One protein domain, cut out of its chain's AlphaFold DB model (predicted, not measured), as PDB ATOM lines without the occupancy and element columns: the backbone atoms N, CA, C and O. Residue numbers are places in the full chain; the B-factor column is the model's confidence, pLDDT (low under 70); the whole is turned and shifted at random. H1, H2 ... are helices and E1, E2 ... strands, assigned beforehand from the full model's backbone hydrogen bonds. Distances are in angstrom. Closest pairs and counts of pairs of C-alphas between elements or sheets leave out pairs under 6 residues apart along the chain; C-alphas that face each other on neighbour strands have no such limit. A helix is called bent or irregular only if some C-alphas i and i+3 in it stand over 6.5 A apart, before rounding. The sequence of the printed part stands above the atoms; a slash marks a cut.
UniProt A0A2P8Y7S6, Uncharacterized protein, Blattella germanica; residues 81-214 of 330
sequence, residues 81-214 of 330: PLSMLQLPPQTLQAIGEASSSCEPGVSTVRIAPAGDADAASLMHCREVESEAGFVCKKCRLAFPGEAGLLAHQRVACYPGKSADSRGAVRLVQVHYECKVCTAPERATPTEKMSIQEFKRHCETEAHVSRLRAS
ATOM      1  N   PRO A  81     162.736 127.016 177.063       90.50
ATOM      2  CA  PRO A  81     163.989 126.592 176.440       90.50
ATOM      3  C   PRO A  81     164.493 127.662 175.461       90.50
ATOM      4  O   PRO A  81     163.695 128.294 174.772       90.50
ATOM      5  N   LEU A  82     165.817 127.848 175.357       88.88
ATOM      6  CA  LEU A  82     166.410 128.896 174.507       88.88
ATOM      7  C   LEU A  82     165.967 128.843 173.036       88.88
ATOM      8  O   LEU A  82     165.899 129.887 172.404       88.88
ATOM      9  N   SER A  83     165.623 127.667 172.503       86.75
ATOM     10  CA  SER A  83     165.106 127.499 171.136       86.75
ATOM     11  C   SER A  83     163.728 128.132 170.891       86.75
ATOM     12  O   SER A  83     163.364 128.343 169.739       86.75
ATOM     13  N   MET A  84     162.968 128.430 171.949       88.75
ATOM     14  CA  MET A  84     161.681 129.132 171.879       88.75
ATOM     15  C   MET A  84     161.823 130.647 172.089       88.75
ATOM     16  O   MET A  84     160.888 131.389 171.799       88.75
ATOM     17  N   LEU A  85     162.976 131.124 172.575       83.81
ATOM     18  CA  LEU A  85     163.283 132.551 172.600       83.81
ATOM     19  C   LEU A  85     163.906 132.949 171.259       83.81
ATOM     20  O   LEU A  85     164.948 132.425 170.871       83.81
ATOM     21  N   GLN A  86     163.291 133.907 170.567       88.69
ATOM     22  CA  GLN A  86     163.749 134.412 169.266       88.69
ATOM     23  C   GLN A  86     164.957 135.357 169.427       88.69
ATOM     24  O   GLN A  86     164.889 136.548 169.135       88.69
ATOM     25  N   LEU A  87     166.060 134.828 169.959       88.94
ATOM     26  CA  LEU A  87     167.303 135.556 170.215       88.94
ATOM     27  C   LEU A  87     168.224 135.552 168.979       88.94
ATOM     28  O   LEU A  87     168.268 134.552 168.258       88.94
ATOM     29  N   PRO A  88     169.030 136.610 168.760       89.12
ATOM     30  CA  PRO A  88     170.062 136.609 167.726       89.12
ATOM     31  C   PRO A  88     171.050 135.435 167.890       89.12
ATOM     32  O   PRO A  88     171.440 135.133 169.024       89.12
ATOM     33  N   PRO A  89     171.544 134.812 166.799       90.00
ATOM     34  CA  PRO A  89     172.483 133.687 166.881       90.00
ATOM     35  C   PRO A  89     173.751 133.983 167.696       90.00
ATOM     36  O   PRO A  89     174.196 133.133 168.462       90.00
ATOM     37  N   GLN A  90     174.285 135.207 167.607       91.38
ATOM     38  CA  GLN A  90     175.429 135.655 168.415       91.38
ATOM     39  C   GLN A  90     175.115 135.663 169.921       91.38
ATOM     40  O   GLN A  90     175.934 135.239 170.730       91.38
ATOM     41  N   THR A  91     173.908 136.084 170.311       92.69
ATOM     42  CA  THR A  91     173.464 136.051 171.712       92.69
ATOM     43  C   THR A  91     173.273 134.609 172.192       92.69
ATOM     44  O   THR A  91     173.673 134.289 173.309       92.69
ATOM     45  N   LEU A  92     172.748 133.709 171.351       92.69
ATOM     46  CA  LEU A  92     172.675 132.275 171.670       92.69
ATOM     47  C   LEU A  92     174.067 131.646 171.844       92.69
ATOM     48  O   LEU A  92     174.263 130.877 172.785       92.69
ATOM     49  N   GLN A  93     175.041 132.007 171.002       93.25
ATOM     50  CA  GLN A  93     176.437 131.581 171.143       93.25
ATOM     51  C   GLN A  93     177.065 132.106 172.445       93.25
ATOM     52  O   GLN A  93     177.619 131.316 173.207       93.25
ATOM     53  N   ALA A  94     176.904 133.394 172.761       93.44
ATOM     54  CA  ALA A  94     177.434 133.986 173.990       93.44
ATOM     55  C   ALA A  94     176.805 133.377 175.263       93.44
ATOM     56  O   ALA A  94     177.499 133.143 176.251       93.44
ATOM     57  N   ILE A  95     175.506 133.039 175.247       94.31
ATOM     58  CA  ILE A  95     174.864 132.243 176.315       94.31
ATOM     59  C   ILE A  95     175.442 130.819 176.351       94.31
ATOM     60  O   ILE A  95     175.630 130.250 177.431       94.31
ATOM     61  N   GLY A  96     175.729 130.244 175.178       93.00
ATOM     62  CA  GLY A  96     176.528 129.037 174.958       93.00
ATOM     63  C   GLY A  96     177.784 129.023 175.824       93.00
ATOM     64  O   GLY A  96     177.863 128.215 176.753       93.00
ATOM     65  N   GLU A  97     178.678 129.970 175.545       93.81
ATOM     66  CA  GLU A  97     180.019 130.154 176.112       93.81
ATOM     67  C   GLU A  97     179.993 130.542 177.602       93.81
ATOM     68  O   GLU A  97     180.602 129.875 178.441       93.81
ATOM     69  N   ALA A  98     179.203 131.557 177.974       92.25
ATOM     70  CA  ALA A  98     179.066 132.027 179.359       92.25
ATOM     71  C   ALA A  98     178.539 130.946 180.326       92.25
ATOM     72  O   ALA A  98     178.739 131.029 181.541       92.25
ATOM     73  N   SER A  99     177.876 129.920 179.784       91.44
ATOM     74  CA  SER A  99     177.348 128.770 180.522       91.44
ATOM     75  C   SER A  99     178.111 127.458 180.289       91.44
ATOM     76  O   SER A  99     177.768 126.458 180.917       91.44
ATOM     77  N   SER A 100     179.077 127.405 179.363       89.44
ATOM     78  CA  SER A 100     180.055 126.306 179.280       89.44
ATOM     79  C   SER A 100     181.291 126.592 180.129       89.44
ATOM     80  O   SER A 100     181.976 125.660 180.536       89.44
ATOM     81  N   SER A 101     181.537 127.864 180.458       83.44
ATOM     82  CA  SER A 101     182.320 128.226 181.636       83.44
ATOM     83  C   SER A 101     181.695 127.583 182.879       83.44
ATOM     84  O   SER A 101     180.567 127.912 183.264       83.44
ATOM     85  N   CYS A 102     182.442 126.661 183.492       70.38
ATOM     86  CA  CYS A 102     182.045 125.933 184.698       70.38
ATOM     87  C   CYS A 102     182.073 126.823 185.964       70.38
ATOM     88  O   CYS A 102     181.741 126.348 187.049       70.38
ATOM     89  N   GLU A 103     182.425 128.107 185.815       81.50
ATOM     90  CA  GLU A 103     182.488 129.091 186.893       81.50
ATOM     91  C   GLU A 103     181.101 129.380 187.504       81.50
ATOM     92  O   GLU A 103     180.133 129.638 186.764       81.50
ATOM     93  N   PRO A 104     180.990 129.391 188.847       84.56
ATOM     94  CA  PRO A 104     179.766 129.767 189.544       84.56
ATOM     95  C   PRO A 104     179.401 131.250 189.365       84.56
ATOM     96  O   PRO A 104     180.175 132.059 188.856       84.56
ATOM     97  N   GLY A 105     178.199 131.622 189.811       89.56
ATOM     98  CA  GLY A 105     177.728 133.005 189.807       89.56
ATOM     99  C   GLY A 105     177.041 133.436 188.509       89.56
ATOM    100  O   GLY A 105     176.584 132.612 187.707       89.56
ATOM    101  N   VAL A 106     176.911 134.755 188.341       92.06
ATOM    102  CA  VAL A 106     176.090 135.393 187.301       92.06
ATOM    103  C   VAL A 106     176.974 136.010 186.219       92.06
ATOM    104  O   VAL A 106     177.545 137.083 186.398       92.06
ATOM    105  N   SER A 107     177.052 135.364 185.059       94.56
ATOM    106  CA  SER A 107     177.634 135.977 183.860       94.56
ATOM    107  C   SER A 107     176.602 136.917 183.217       94.56
ATOM    108  O   SER A 107     175.413 136.619 183.243       94.56
ATOM    109  N   THR A 108     177.008 138.051 182.642       95.06
ATOM    110  CA  THR A 108     176.080 138.963 181.937       95.06
ATOM    111  C   THR A 108     176.320 138.885 180.430       95.06
ATOM    112  O   THR A 108     177.462 138.980 179.993       95.06
ATOM    113  N   VAL A 109     175.256 138.711 179.643       94.94
ATOM    114  CA  VAL A 109     175.293 138.684 178.173       94.94
ATOM    115  C   VAL A 109     174.350 139.752 177.626       94.94
ATOM    116  O   VAL A 109     173.170 139.800 177.980       94.94
ATOM    117  N   ARG A 110     174.873 140.595 176.733       93.38
ATOM    118  CA  ARG A 110     174.087 141.587 175.998       93.38
ATOM    119  C   ARG A 110     173.342 140.934 174.836       93.38
ATOM    120  O   ARG A 110     173.907 140.142 174.080       93.38
ATOM    121  N   ILE A 111     172.075 141.293 174.678       90.56
ATOM    122  CA  ILE A 111     171.295 140.993 173.482       90.56
ATOM    123  C   ILE A 111     171.708 142.014 172.418       90.56
ATOM    124  O   ILE A 111     171.551 143.217 172.625       90.56
ATOM    125  N   ALA A 112     172.271 141.543 171.304       80.31
ATOM    126  CA  ALA A 112     172.732 142.428 170.238       80.31
ATOM    127  C   ALA A 112     171.530 143.134 169.571       80.31
ATOM    128  O   ALA A 112     170.566 142.451 169.207       80.31
ATOM    129  N   PRO A 113     171.550 144.470 169.396       70.06
ATOM    130  CA  PRO A 113     170.474 145.174 168.708       70.06
ATOM    131  C   PRO A 113     170.435 144.785 167.224       70.06
ATOM    132  O   PRO A 113     171.466 144.600 166.579       70.06
ATOM    133  N   ALA A 114     169.229 144.692 166.659       62.88
ATOM    134  CA  ALA A 114     169.023 144.374 165.248       62.88
ATOM    135  C   ALA A 114     169.312 145.593 164.346       62.88
ATOM    136  O   ALA A 114     168.399 146.270 163.868       62.88
ATOM    137  N   GLY A 115     170.595 145.886 164.135       62.06
ATOM    138  CA  GLY A 115     171.074 146.916 163.213       62.06
ATOM    139  C   GLY A 115     172.404 147.518 163.656       62.06
ATOM    140  O   GLY A 115     172.621 147.729 164.846       62.06
ATOM    141  N   ASP A 116     173.275 147.814 162.690       62.56
ATOM    142  CA  ASP A 116     174.608 148.341 162.980       62.56
ATOM    143  C   ASP A 116     174.561 149.768 163.565       62.56
ATOM    144  O   ASP A 116     173.690 150.594 163.238       62.56
ATOM    145  N   ALA A 117     175.489 150.036 164.475       61.75
ATOM    146  CA  ALA A 117     175.456 151.139 165.420       61.75
ATOM    147  C   ALA A 117     176.519 152.188 165.080       61.75
ATOM    148  O   ALA A 117     177.446 152.421 165.853       61.75
ATOM    149  N   ASP A 118     176.359 152.827 163.915       68.00
ATOM    150  CA  ASP A 118     177.226 153.923 163.479       68.00
ATOM    151  C   ASP A 118     177.454 154.956 164.603       68.00
ATOM    152  O   ASP A 118     176.514 155.517 165.176       68.00
ATOM    153  N   ALA A 119     178.728 155.194 164.918       65.44
ATOM    154  CA  ALA A 119     179.127 155.951 166.098       65.44
ATOM    155  C   ALA A 119     178.751 157.441 166.019       65.44
ATOM    156  O   ALA A 119     178.484 158.057 167.054       65.44
ATOM    157  N   ALA A 120     178.676 158.024 164.815       64.69
ATOM    158  CA  ALA A 120     178.256 159.412 164.639       64.69
ATOM    159  C   ALA A 120     176.764 159.583 164.969       64.69
ATOM    160  O   ALA A 120     176.374 160.561 165.614       64.69
ATOM    161  N   SER A 121     175.943 158.584 164.629       66.50
ATOM    162  CA  SER A 121     174.515 158.543 164.979       66.50
ATOM    163  C   SER A 121     174.266 158.541 166.496       66.50
ATOM    164  O   SER A 121     173.234 159.029 166.953       66.50
ATOM    165  N   LEU A 122     175.203 158.015 167.296       75.44
ATOM    166  CA  LEU A 122     175.061 157.857 168.749       75.44
ATOM    167  C   LEU A 122     175.591 159.037 169.589       75.44
ATOM    168  O   LEU A 122     175.428 159.021 170.808       75.44
ATOM    169  N   MET A 123     176.160 160.088 168.986       79.56
ATOM    170  CA  MET A 123     176.814 161.195 169.718       79.56
ATOM    171  C   MET A 123     175.941 161.856 170.803       79.56
ATOM    172  O   MET A 123     176.433 162.206 171.878       79.56
ATOM    173  N   HIS A 124     174.632 161.979 170.564       83.69
ATOM    174  CA  HIS A 124     173.673 162.591 171.497       83.69
ATOM    175  C   HIS A 124     172.861 161.572 172.321       83.69
ATOM    176  O   HIS A 124     171.956 161.957 173.067       83.69
ATOM    177  N   CYS A 125     173.173 160.276 172.216       86.88
ATOM    178  CA  CYS A 125     172.517 159.232 173.000       86.88
ATOM    179  C   CYS A 125     173.127 159.102 174.403       86.88
ATOM    180  O   CYS A 125     174.289 159.442 174.647       86.88
ATOM    181  N   ARG A 126     172.348 158.547 175.324       87.81
ATOM    182  CA  ARG A 126     172.820 157.807 176.487       87.81
ATOM    183  C   ARG A 126     172.406 156.355 176.281       87.81
ATOM    184  O   ARG A 126     171.228 156.080 176.081       87.81
ATOM    185  N   GLU A 127     173.365 155.447 176.353       89.00
ATOM    186  CA  GLU A 127     173.083 154.017 176.375       89.00
ATOM    187  C   GLU A 127     172.590 153.611 177.771       89.00
ATOM    188  O   GLU A 127     173.177 154.012 178.781       89.00
ATOM    189  N   VAL A 128     171.492 152.856 177.836       90.69
ATOM    190  CA  VAL A 128     170.867 152.416 179.086       90.69
ATOM    191  C   VAL A 128     170.442 150.959 178.979       90.69
ATOM    192  O   VAL A 128     169.699 150.557 178.087       90.69
ATOM    193  N   GLU A 129     170.895 150.167 179.940       91.75
ATOM    194  CA  GLU A 129     170.603 148.741 180.019       91.75
ATOM    195  C   GLU A 129     169.231 148.464 180.670       91.75
ATOM    196  O   GLU A 129     168.681 149.263 181.446       91.75
ATOM    197  N   SER A 130     168.642 147.321 180.325       91.75
ATOM    198  CA  SER A 130     167.478 146.732 180.989       91.75
ATOM    199  C   SER A 130     167.682 145.223 181.151       91.75
ATOM    200  O   SER A 130     168.317 144.577 180.316       91.75
ATOM    201  N   GLU A 131     167.181 144.645 182.241       94.12
ATOM    202  CA  GLU A 131     167.253 143.198 182.456       94.12
ATOM    203  C   GLU A 131     166.115 142.518 181.684       94.12
ATOM    204  O   GLU A 131     164.940 142.751 181.962       94.12
ATOM    205  N   ALA A 132     166.469 141.698 180.693       92.62
ATOM    206  CA  ALA A 132     165.524 141.031 179.793       92.62
ATOM    207  C   ALA A 132     165.169 139.599 180.239       92.62
ATOM    208  O   ALA A 132     164.207 139.009 179.750       92.62
ATOM    209  N   GLY A 133     165.954 139.017 181.150       94.56
ATOM    210  CA  GLY A 133     165.708 137.694 181.719       94.56
ATOM    211  C   GLY A 133     166.974 137.018 182.243       94.56
ATOM    212  O   GLY A 133     168.068 137.581 182.216       94.56
ATOM    213  N   PHE A 134     166.829 135.783 182.716       95.56
ATOM    214  CA  PHE A 134     167.900 135.001 183.335       95.56
ATOM    215  C   PHE A 134     167.875 133.548 182.846       95.56
ATOM    216  O   PHE A 134     166.821 132.920 182.803       95.56
ATOM    217  N   VAL A 135     169.037 132.983 182.521       95.62
ATOM    218  CA  VAL A 135     169.209 131.607 182.028       95.62
ATOM    219  C   VAL A 135     169.972 130.774 183.056       95.62
ATOM    220  O   VAL A 135     170.987 131.210 183.594       95.62
ATOM    221  N   CYS A 136     169.526 129.549 183.321       95.06
ATOM    222  CA  CYS A 136     170.258 128.604 184.164       95.06
ATOM    223  C   CYS A 136     171.447 127.996 183.397       95.06
ATOM    224  O   CYS A 136     171.222 127.307 182.397       95.06
ATOM    225  N   LYS A 137     172.692 128.152 183.883       94.44
ATOM    226  CA  LYS A 137     173.881 127.586 183.201       94.44
ATOM    227  C   LYS A 137     173.769 126.063 182.994       94.44
ATOM    228  O   LYS A 137     174.143 125.553 181.941       94.44
ATOM    229  N   LYS A 138     173.201 125.347 183.977       92.62
ATOM    230  CA  LYS A 138     173.133 123.872 184.018       92.62
ATOM    231  C   LYS A 138     172.135 123.236 183.043       92.62
ATOM    232  O   LYS A 138     172.426 122.169 182.515       92.62
ATOM    233  N   CYS A 139     170.957 123.830 182.835       93.12
ATOM    234  CA  CYS A 139     169.891 123.238 182.003       93.12
ATOM    235  C   CYS A 139     169.507 124.072 180.776       93.12
ATOM    236  O   CYS A 139     168.708 123.612 179.968       93.12
ATOM    237  N   ARG A 140     170.045 125.292 180.641       93.31
ATOM    238  CA  ARG A 140     169.728 126.239 179.559       93.31
ATOM    239  C   ARG A 140     168.232 126.589 179.437       93.31
ATOM    240  O   ARG A 140     167.779 126.984 178.368       93.31
ATOM    241  N   LEU A 141     167.471 126.488 180.530       94.50
ATOM    242  CA  LEU A 141     166.143 127.100 180.631       94.50
ATOM    243  C   LEU A 141     166.275 128.576 181.009       94.50
ATOM    244  O   LEU A 141     167.091 128.933 181.865       94.50
ATOM    245  N   ALA A 142     165.461 129.409 180.368       95.31
ATOM    246  CA  ALA A 142     165.372 130.845 180.562       95.31
ATOM    247  C   ALA A 142     164.096 131.230 181.328       95.31
ATOM    248  O   ALA A 142     163.054 130.589 181.204       95.31
ATOM    249  N   PHE A 143     164.188 132.296 182.113       95.56
ATOM    250  CA  PHE A 143     163.146 132.798 183.004       95.56
ATOM    251  C   PHE A 143     163.068 134.326 182.860       95.56
ATOM    252  O   PHE A 143     164.116 134.964 182.749       95.56
ATOM    253  N   PRO A 144     161.875 134.947 182.909       92.75
ATOM    254  CA  PRO A 144     161.734 136.398 182.754       92.75
ATOM    255  C   PRO A 144     162.260 137.194 183.961       92.75
ATOM    256  O   PRO A 144     162.440 138.400 183.866       92.75
ATOM    257  N   GLY A 145     162.512 136.541 185.101       92.62
ATOM    258  CA  GLY A 145     163.005 137.192 186.312       92.62
ATOM    259  C   GLY A 145     163.709 136.226 187.261       92.62
ATOM    260  O   GLY A 145     163.439 135.019 187.269       92.62
ATOM    261  N   GLU A 146     164.608 136.773 188.079       93.44
ATOM    262  CA  GLU A 146     165.530 136.019 188.935       93.44
ATOM    263  C   GLU A 146     164.812 135.054 189.896       93.44
ATOM    264  O   GLU A 146     165.223 133.904 190.041       93.44
ATOM    265  N   ALA A 147     163.692 135.468 190.499       93.38
ATOM    266  CA  ALA A 147     162.923 134.643 191.437       93.38
ATOM    267  C   ALA A 147     162.485 133.284 190.847       93.38
ATOM    268  O   ALA A 147     162.531 132.267 191.546       93.38
ATOM    269  N   GLY A 148     162.115 133.245 189.559       93.12
ATOM    270  CA  GLY A 148     161.766 132.004 188.858       93.12
ATOM    271  C   GLY A 148     162.978 131.088 188.675       93.12
ATOM    272  O   GLY A 148     162.909 129.893 188.980       93.12
ATOM    273  N   LEU A 149     164.120 131.664 188.285       94.06
ATOM    274  CA  LEU A 149     165.387 130.941 188.192       94.06
ATOM    275  C   LEU A 149     165.838 130.407 189.563       94.06
ATOM    276  O   LEU A 149     166.220 129.245 189.664       94.06
ATOM    277  N   LEU A 150     165.754 131.202 190.632       92.75
ATOM    278  CA  LEU A 150     166.138 130.795 191.991       92.75
ATOM    279  C   LEU A 150     165.217 129.712 192.573       92.75
ATOM    280  O   LEU A 150     165.659 128.900 193.391       92.75
ATOM    281  N   ALA A 151     163.942 129.667 192.181       93.06
ATOM    282  CA  ALA A 151     163.058 128.543 192.490       93.06
ATOM    283  C   ALA A 151     163.496 127.275 191.733       93.06
ATOM    284  O   ALA A 151     163.759 126.244 192.356       93.06
ATOM    285  N   HIS A 152     163.681 127.372 190.412       93.62
ATOM    286  CA  HIS A 152     164.139 126.262 189.572       93.62
ATOM    287  C   HIS A 152     165.509 125.702 190.008       93.62
ATOM    288  O   HIS A 152     165.699 124.486 190.087       93.62
ATOM    289  N   GLN A 153     166.470 126.569 190.334       93.44
ATOM    290  CA  GLN A 153     167.788 126.163 190.817       93.44
ATOM    291  C   GLN A 153     167.701 125.406 192.145       93.44
ATOM    292  O   GLN A 153     168.339 124.365 192.265       93.44
ATOM    293  N   ARG A 154     166.908 125.877 193.119       92.00
ATOM    294  CA  ARG A 154     166.775 125.213 194.431       92.00
ATOM    295  C   ARG A 154     166.114 123.836 194.352       92.00
ATOM    296  O   ARG A 154     166.517 122.949 195.096       92.00
ATOM    297  N   VAL A 155     165.109 123.673 193.490       92.25
ATOM    298  CA  VAL A 155     164.275 122.456 193.450       92.25
ATOM    299  C   VAL A 155     164.765 121.439 192.415       92.25
ATOM    300  O   VAL A 155     164.818 120.253 192.718       92.25
ATOM    301  N   ALA A 156     165.139 121.879 191.208       90.94
ATOM    302  CA  ALA A 156     165.391 120.983 190.074       90.94
ATOM    303  C   ALA A 156     166.866 120.912 189.643       90.94
ATOM    304  O   ALA A 156     167.372 119.831 189.341       90.94
ATOM    305  N   CYS A 157     167.581 122.042 189.585       90.94
ATOM    306  CA  CYS A 157     168.938 122.046 189.021       90.94
ATOM    307  C   CYS A 157     170.059 121.780 190.035       90.94
ATOM    308  O   CYS A 157     170.978 121.024 189.715       90.94
ATOM    309  N   TYR A 158     169.983 122.378 191.225       89.44
ATOM    310  CA  TYR A 158     170.998 122.338 192.284       89.44
ATOM    311  C   TYR A 158     170.382 121.929 193.645       89.44
ATOM    312  O   TYR A 158     170.573 122.644 194.636       89.44
ATOM    313  N   PRO A 159     169.634 120.806 193.725       89.00
ATOM    314  CA  PRO A 159     169.018 120.364 194.975       89.00
ATOM    315  C   PRO A 159     170.081 120.168 196.064       89.00
ATOM    316  O   PRO A 159     171.145 119.600 195.819       89.00
ATOM    317  N   GLY A 160     169.807 120.691 197.261       85.62
ATOM    318  CA  GLY A 160     170.696 120.601 198.425       85.62
ATOM    319  C   GLY A 160     171.999 121.413 198.363       85.62
ATOM    320  O   GLY A 160     172.690 121.481 199.374       85.62
ATOM    321  N   LYS A 161     172.355 122.055 197.237       85.62
ATOM    322  CA  LYS A 161     173.612 122.822 197.133       85.62
ATOM    323  C   LYS A 161     173.460 124.286 197.566       85.62
ATOM    324  O   LYS A 161     172.392 124.886 197.402       85.62
ATOM    325  N   SER A 162     174.548 124.880 198.066       85.81
ATOM    326  CA  SER A 162     174.607 126.296 198.462       85.81
ATOM    327  C   SER A 162     174.364 127.248 197.279       85.81
ATOM    328  O   SER A 162     174.404 126.835 196.114       85.81
ATOM    329  N   ALA A 163     174.081 128.522 197.567       83.38
ATOM    330  CA  ALA A 163     173.852 129.540 196.536       83.38
ATOM    331  C   ALA A 163     175.091 129.760 195.652       83.38
ATOM    332  O   ALA A 163     174.972 129.872 194.436       83.38
ATOM    333  N   ASP A 164     176.268 129.702 196.266       83.81
ATOM    334  CA  ASP A 164     177.597 129.945 195.690       83.81
ATOM    335  C   ASP A 164     177.969 128.924 194.607       83.81
ATOM    336  O   ASP A 164     178.815 129.187 193.767       83.81
ATOM    337  N   SER A 165     177.322 127.755 194.594       84.69
ATOM    338  CA  SER A 165     177.532 126.713 193.577       84.69
ATOM    339  C   SER A 165     176.680 126.881 192.310       84.69
ATOM    340  O   SER A 165     176.750 126.050 191.401       84.69
ATOM    341  N   ARG A 166     175.813 127.902 192.258       90.25
ATOM    342  CA  ARG A 166     174.774 128.041 191.228       90.25
ATOM    343  C   ARG A 166     175.241 128.959 190.107       90.25
ATOM    344  O   ARG A 166     175.776 130.035 190.347       90.25
ATOM    345  N   GLY A 167     175.002 128.530 188.872       92.69
ATOM    346  CA  GLY A 167     175.347 129.281 187.672       92.69
ATOM    347  C   GLY A 167     174.126 129.921 187.015       92.69
ATOM    348  O   GLY A 167     173.145 129.231 186.708       92.69
ATOM    349  N   ALA A 168     174.217 131.217 186.725       95.12
ATOM    350  CA  ALA A 168     173.244 131.959 185.930       95.12
ATOM    351  C   ALA A 168     173.912 132.741 184.787       95.12
ATOM    352  O   ALA A 168     175.085 133.110 184.869       95.12
ATOM    353  N   VAL A 169     173.139 133.038 183.743       96.25
ATOM    354  CA  VAL A 169     173.445 134.094 182.773       96.25
ATOM    355  C   VAL A 169     172.314 135.110 182.796       96.25
ATOM    356  O   VAL A 169     171.175 134.765 182.494       96.25
ATOM    357  N   ARG A 170     172.614 136.358 183.148       96.56
ATOM    358  CA  ARG A 170     171.686 137.480 183.014       96.56
ATOM    359  C   ARG A 170     171.708 137.986 181.574       96.56
ATOM    360  O   ARG A 170     172.780 138.276 181.044       96.56
ATOM    361  N   LEU A 171     170.532 138.115 180.972       95.38
ATOM    362  CA  LEU A 171     170.337 138.711 179.656       95.38
ATOM    363  C   LEU A 171     170.003 140.191 179.817       95.38
ATOM    364  O   LEU A 171     169.101 140.549 180.576       95.38
ATOM    365  N   VAL A 172     170.728 141.038 179.096       94.88
ATOM    366  CA  VAL A 172     170.571 142.493 179.151       94.88
ATOM    367  C   VAL A 172     170.233 143.027 177.768       94.88
ATOM    368  O   VAL A 172     170.973 142.783 176.814       94.88
ATOM    369  N   GLN A 173     169.130 143.764 177.654       92.00
ATOM    370  CA  GLN A 173     168.781 144.489 176.439       92.00
ATOM    371  C   GLN A 173     169.329 145.919 176.515       92.00
ATOM    372  O   GLN A 173     169.239 146.592 177.545       92.00
ATOM    373  N   VAL A 174     169.921 146.374 175.411       90.00
ATOM    374  CA  VAL A 174     170.445 147.735 175.264       90.00
ATOM    375  C   VAL A 174     169.356 148.641 174.692       90.00
ATOM    376  O   VAL A 174     168.723 148.306 173.689       90.00
ATOM    377  N   HIS A 175     169.163 149.797 175.323       89.81
ATOM    378  CA  HIS A 175     168.260 150.857 174.886       89.81
ATOM    379  C   HIS A 175     168.986 152.207 174.852       89.81
ATOM    380  O   HIS A 175     170.070 152.362 175.419       89.81
ATOM    381  N   TYR A 176     168.366 153.199 174.216       88.81
ATOM    382  CA  TYR A 176     168.939 154.527 174.013       88.81
ATOM    383  C   TYR A 176     167.985 155.626 174.492       88.81
ATOM    384  O   TYR A 176     166.814 155.664 174.122       88.81
ATOM    385  N   GLU A 177     168.504 156.553 175.297       89.81
ATOM    386  CA  GLU A 177     167.820 157.769 175.751       89.81
ATOM    387  C   GLU A 177     168.444 158.992 175.051       89.81
ATOM    388  O   GLU A 177     169.666 159.100 174.939       89.81
ATOM    389  N   CYS A 178     167.639 159.946 174.572       88.81
ATOM    390  CA  CYS A 178     168.168 161.141 173.908       88.81
ATOM    391  C   CYS A 178     168.478 162.270 174.898       88.81
ATOM    392  O   CYS A 178     167.564 162.983 175.306       88.81
ATOM    393  N   LYS A 179     169.766 162.513 175.184       86.69
ATOM    394  CA  LYS A 179     170.240 163.552 176.125       86.69
ATOM    395  C   LYS A 179     169.686 164.954 175.828       86.69
ATOM    396  O   LYS A 179     169.446 165.724 176.747       86.69
ATOM    397  N   VAL A 180     169.478 165.277 174.547       86.31
ATOM    398  CA  VAL A 180     168.942 166.571 174.074       86.31
ATOM    399  C   VAL A 180     167.428 166.696 174.313       86.31
ATOM    400  O   VAL A 180     166.900 167.803 174.399       86.31
ATOM    401  N   CYS A 181     166.719 165.570 174.440       84.31
ATOM    402  CA  CYS A 181     165.269 165.532 174.632       84.31
ATOM    403  C   CYS A 181     164.829 165.087 176.040       84.31
ATOM    404  O   CYS A 181     163.646 165.224 176.339       84.31
ATOM    405  N   THR A 182     165.738 164.662 176.932       74.69
ATOM    406  CA  THR A 182     165.477 164.366 178.367       74.69
ATOM    407  C   THR A 182     165.166 165.616 179.218       74.69
ATOM    408  O   THR A 182     165.371 165.622 180.429       74.69
ATOM    409  N   ALA A 183     164.684 166.704 178.612       63.38
ATOM    410  CA  ALA A 183     164.303 167.919 179.325       63.38
ATOM    411  C   ALA A 183     162.941 167.714 180.029       63.38
ATOM    412  O   ALA A 183     161.948 167.450 179.346       63.38
ATOM    413  N   PRO A 184     162.849 167.848 181.368       58.06
ATOM    414  CA  PRO A 184     161.679 167.395 182.127       58.06
ATOM    415  C   PRO A 184     160.409 168.239 181.920       58.06
ATOM    416  O   PRO A 184     159.316 167.778 182.233       58.06
ATOM    417  N   GLU A 185     160.518 169.462 181.394       56.56
ATOM    418  CA  GLU A 185     159.412 170.433 181.382       56.56
ATOM    419  C   GLU A 185     158.394 170.259 180.238       56.56
ATOM    420  O   GLU A 185     157.322 170.861 180.283       56.56
ATOM    421  N   ARG A 186     158.682 169.447 179.206       52.66
ATOM    422  CA  ARG A 186     157.734 169.192 178.099       52.66
ATOM    423  C   ARG A 186     157.696 167.736 177.638       52.66
ATOM    424  O   ARG A 186     158.196 167.396 176.571       52.66
ATOM    425  N   ALA A 187     157.029 166.925 178.457       48.69
ATOM    426  CA  ALA A 187     156.141 165.800 178.122       48.69
ATOM    427  C   ALA A 187     156.161 165.213 176.683       48.69
ATOM    428  O   ALA A 187     155.122 165.045 176.051       48.69
ATOM    429  N   THR A 188     157.327 164.787 176.208       52.41
ATOM    430  CA  THR A 188     157.458 163.538 175.446       52.41
ATOM    431  C   THR A 188     158.271 162.608 176.336       52.41
ATOM    432  O   THR A 188     159.401 162.988 176.659       52.41
ATOM    433  N   PRO A 189     157.739 161.462 176.796       53.97
ATOM    434  CA  PRO A 189     158.492 160.601 177.694       53.97
ATOM    435  C   PRO A 189     159.766 160.138 176.983       53.97
ATOM    436  O   PRO A 189     159.731 159.716 175.827       53.97
ATOM    437  N   THR A 190     160.915 160.235 177.654       60.44
ATOM    438  CA  THR A 190     162.138 159.568 177.194       60.44
ATOM    439  C   THR A 190     162.036 158.088 177.514       60.44
ATOM    440  O   THR A 190     162.628 157.593 178.471       60.44
ATOM    441  N   GLU A 191     161.211 157.404 176.731       72.38
ATOM    442  CA  GLU A 191     161.087 155.956 176.755       72.38
ATOM    443  C   GLU A 191     162.381 155.310 176.250       72.38
ATOM    444  O   GLU A 191     163.165 155.912 175.510       72.38
ATOM    445  N   LYS A 192     162.620 154.071 176.679       84.31
ATOM    446  CA  LYS A 192     163.835 153.316 176.370       84.31
ATOM    447  C   LYS A 192     163.804 152.806 174.921       84.31
ATOM    448  O   LYS A 192     163.492 151.643 174.674       84.31
ATOM    449  N   MET A 193     164.135 153.678 173.971       86.62
ATOM    450  CA  MET A 193     164.081 153.397 172.531       86.62
ATOM    451  C   MET A 193     165.080 152.314 172.101       86.62
ATOM    452  O   MET A 193     166.203 152.242 172.609       86.62
ATOM    453  N   SER A 194     164.704 151.505 171.109       86.56
ATOM    454  CA  SER A 194     165.658 150.722 170.319       86.56
ATOM    455  C   SER A 194     166.519 151.631 169.432       86.56
ATOM    456  O   SER A 194     166.210 152.805 169.219       86.56
ATOM    457  N   ILE A 195     167.596 151.092 168.851       85.50
ATOM    458  CA  ILE A 195     168.486 151.880 167.984       85.50
ATOM    459  C   ILE A 195     167.790 152.432 166.727       85.50
ATOM    460  O   ILE A 195     168.143 153.511 166.257       85.50
ATOM    461  N   GLN A 196     166.789 151.729 166.184       86.12
ATOM    462  CA  GLN A 196     166.059 152.185 164.994       86.12
ATOM    463  C   GLN A 196     165.093 153.325 165.339       86.12
ATOM    464  O   GLN A 196     165.039 154.332 164.634       86.12
ATOM    465  N   GLU A 197     164.394 153.215 166.469       87.00
ATOM    466  CA  GLU A 197     163.543 154.286 166.995       87.00
ATOM    467  C   GLU A 197     164.364 155.515 167.392       87.00
ATOM    468  O   GLU A 197     163.935 156.634 167.127       87.00
ATOM    469  N   PHE A 198     165.562 155.318 167.948       86.75
ATOM    470  CA  PHE A 198     166.485 156.401 168.274       86.75
ATOM    471  C   PHE A 198     166.997 157.134 167.021       86.75
ATOM    472  O   PHE A 198     166.992 158.363 166.997       86.75
ATOM    473  N   LYS A 199     167.370 156.410 165.952       87.25
ATOM    474  CA  LYS A 199     167.734 157.019 164.656       87.25
ATOM    475  C   LYS A 199     166.569 157.850 164.092       87.25
ATOM    476  O   LYS A 199     166.735 159.050 163.877       87.25
ATOM    477  N   ARG A 200     165.367 157.264 164.014       86.94
ATOM    478  CA  ARG A 200     164.127 157.958 163.608       86.94
ATOM    479  C   ARG A 200     163.802 159.167 164.495       86.94
ATOM    480  O   ARG A 200     163.298 160.174 164.008       86.94
ATOM    481  N   HIS A 201     164.078 159.094 165.797       87.88
ATOM    482  CA  HIS A 201     163.902 160.208 166.728       87.88
ATOM    483  C   HIS A 201     164.852 161.373 166.410       87.88
ATOM    484  O   HIS A 201     164.404 162.521 166.372       87.88
ATOM    485  N   CYS A 202     166.133 161.093 166.152       86.62
ATOM    486  CA  CYS A 202     167.130 162.107 165.793       86.62
ATOM    487  C   CYS A 202     166.793 162.844 164.484       86.62
ATOM    488  O   CYS A 202     167.084 164.032 164.356       86.62
ATOM    489  N   GLU A 203     166.125 162.165 163.550       87.69
ATOM    490  CA  GLU A 203     165.626 162.732 162.289       87.69
ATOM    491  C   GLU A 203     164.413 163.670 162.469       87.69
ATOM    492  O   GLU A 203     164.093 164.439 161.562       87.69
ATOM    493  N   THR A 204     163.730 163.659 163.624       88.56
ATOM    494  CA  THR A 204     162.550 164.518 163.835       88.56
ATOM    495  C   THR A 204     162.911 166.001 163.930       88.56
ATOM    496  O   THR A 204     163.852 166.398 164.619       88.56
ATOM    497  N   GLU A 205     162.077 166.868 163.348       86.19
ATOM    498  CA  GLU A 205     162.243 168.327 163.452       86.19
ATOM    499  C   GLU A 205     162.259 168.818 164.909       86.19
ATOM    500  O   GLU A 205     162.959 169.775 165.239       86.19
ATOM    501  N   ALA A 206     161.544 168.133 165.807       85.75
ATOM    502  CA  ALA A 206     161.536 168.420 167.240       85.75
ATOM    503  C   ALA A 206     162.872 168.084 167.932       85.75
ATOM    504  O   ALA A 206     163.219 168.720 168.929       85.75
ATOM    505  N   HIS A 207     163.629 167.102 167.434       87.50
ATOM    506  CA  HIS A 207     164.998 166.837 167.873       87.50
ATOM    507  C   HIS A 207     165.966 167.863 167.269       87.50
ATOM    508  O   HIS A 207     166.690 168.531 168.006       87.50
ATOM    509  N   VAL A 208     165.924 168.070 165.947       88.50
ATOM    510  CA  VAL A 208     166.807 169.012 165.228       88.50
ATOM    511  C   VAL A 208     166.654 170.451 165.744       88.50
ATOM    512  O   VAL A 208     167.644 171.165 165.902       88.50
ATOM    513  N   SER A 209     165.433 170.877 166.076       88.81
ATOM    514  CA  SER A 209     165.172 172.198 166.664       88.81
ATOM    515  C   SER A 209     165.756 172.333 168.072       88.81
ATOM    516  O   SER A 209     166.321 173.374 168.395       88.81
ATOM    517  N   ARG A 210     165.688 171.276 168.897       86.94
ATOM    518  CA  ARG A 210     166.311 171.257 170.233       86.94
ATOM    519  C   ARG A 210     167.839 171.191 170.159       86.94
ATOM    520  O   ARG A 210     168.490 171.872 170.940       86.94
ATOM    521  N   LEU A 211     168.414 170.488 169.178       86.75
ATOM    522  CA  LEU A 211     169.854 170.544 168.883       86.75
ATOM    523  C   LEU A 211     170.314 171.970 168.547       86.75
ATOM    524  O   LEU A 211     171.314 172.425 169.090       86.75
ATOM    525  N   ARG A 212     169.575 172.686 167.688       85.69
ATOM    526  CA  ARG A 212     169.889 174.077 167.304       85.69
ATOM    527  C   ARG A 212     169.672 175.089 168.434       85.69
ATOM    528  O   ARG A 212     170.353 176.107 168.460       85.69
ATOM    529  N   ALA A 213     168.723 174.829 169.333       82.50
ATOM    530  CA  ALA A 213     168.449 175.668 170.502       82.50
ATOM    531  C   ALA A 213     169.362 175.360 171.705       82.50
ATOM    532  O   ALA A 213     169.431 176.163 172.634       82.50
ATOM    533  N   SER A 214     170.052 174.216 171.701       75.44
ATOM    534  CA  SER A 214     171.031 173.861 172.728       75.44
ATOM    535  C   SER A 214     172.211 174.840 172.676       75.44
ATOM    536  O   SER A 214     172.852 174.950 171.626       75.44
TER     537      SER A 214
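Overview. This is residues 81 to 214 of the 330 residues of an uncharacterized protein of Blattella germanica (UniProt A0A2P8Y7S6). A long twisted ribbon of two antiparallel strands, E2 and E4, makes the axis of a rod. At one end E1 and E3 widen it to four strands, with H1 and H2 on opposite faces there, while toward the other end H3 packs on E4 and H4 lies beyond the sheet. The printed part has 134 residues with four named helices and four named strands, in the order H1 E1 E2 E3 H2 E4 H3 H4. The sheet is mixed, in the order E1 E4 E2 E3, and the class is mixed, helices and strands. The whole is loose, with a radius of gyration of the C-alphas of 19.0 A and spans of 62 by 30 by 24 A.

Arrangement. H1, residues 89 to 98, is on the sheet of E1, residues 105 to 111, E4, residues 167 to 178, E2, residues 125 to 136, and E3, residues 141 to 143. Its height over the sheet is 8.4 A, and its closest C-alphas to E1 are those of Thr 91 and Ile 111, 5.7 A apart. E1 is parallel to E4, with N 109 and O 170 2.9 A apart, within hydrogen-bond range. E2 is antiparallel to E4, with N 128 and O 175 at 2.8 A. E2 and E3 form a hairpin, with N 134 and O 143 at 2.8 A. The sheet is strongly twisted. H2, residues 146 to 157, lies over E2 and runs along the strands, at 14 degrees to E2 on the local plane; the closest C-alphas are those of Phe 134 and Glu 146, 6.2 A apart. H1 and H2 on opposite faces of the sheet make three layers. E3, H2 and E4 form a split strand-helix-strand unit, two strands running the same way with E2 between them, and its crossover is right-handed. H3, residues 195 to 202, is on the same face as H1 and lies over E4; the C-alphas of Tyr 176 and Phe 198, the closest, are 6.5 A apart. H4, residues 205 to 213, is not on the sheet. H3 and H4 are close but not clearly touching, with the C-alphas of His 201 and His 207, the closest, 6.8 A apart. Each O i to N i+4 pair is within hydrogen-bond range in H1 and H3, against 7 of 8 in H2 and 4 of 5 in H4.

Along the chain. H1 begins at C-alpha 89, (172.483, 133.687, 166.881), and is 14.2 A long. E1 measures 19.3 A, E2 32.7 A and E4 35.4 A; E3 has three residues. H2, 14.4 A long, is only just irregular: C-alphas 154 and 157 are 6.6 A apart. H3 measures 10.5 A, and H4, 11.9 A long, ends at C-alpha 213, (168.449, 175.668, 170.502).

Size, cuts and confidence. The C-alphas of Gly 160 and Arg 212, the two farthest apart, are 61.9 A from each other. The printed part has no cut. The links E1 to E2 and E4 to H3 are long. The mean pLDDT of the printed part is 85.6, and residues 114 to 121 and 183 to 190 are under 70.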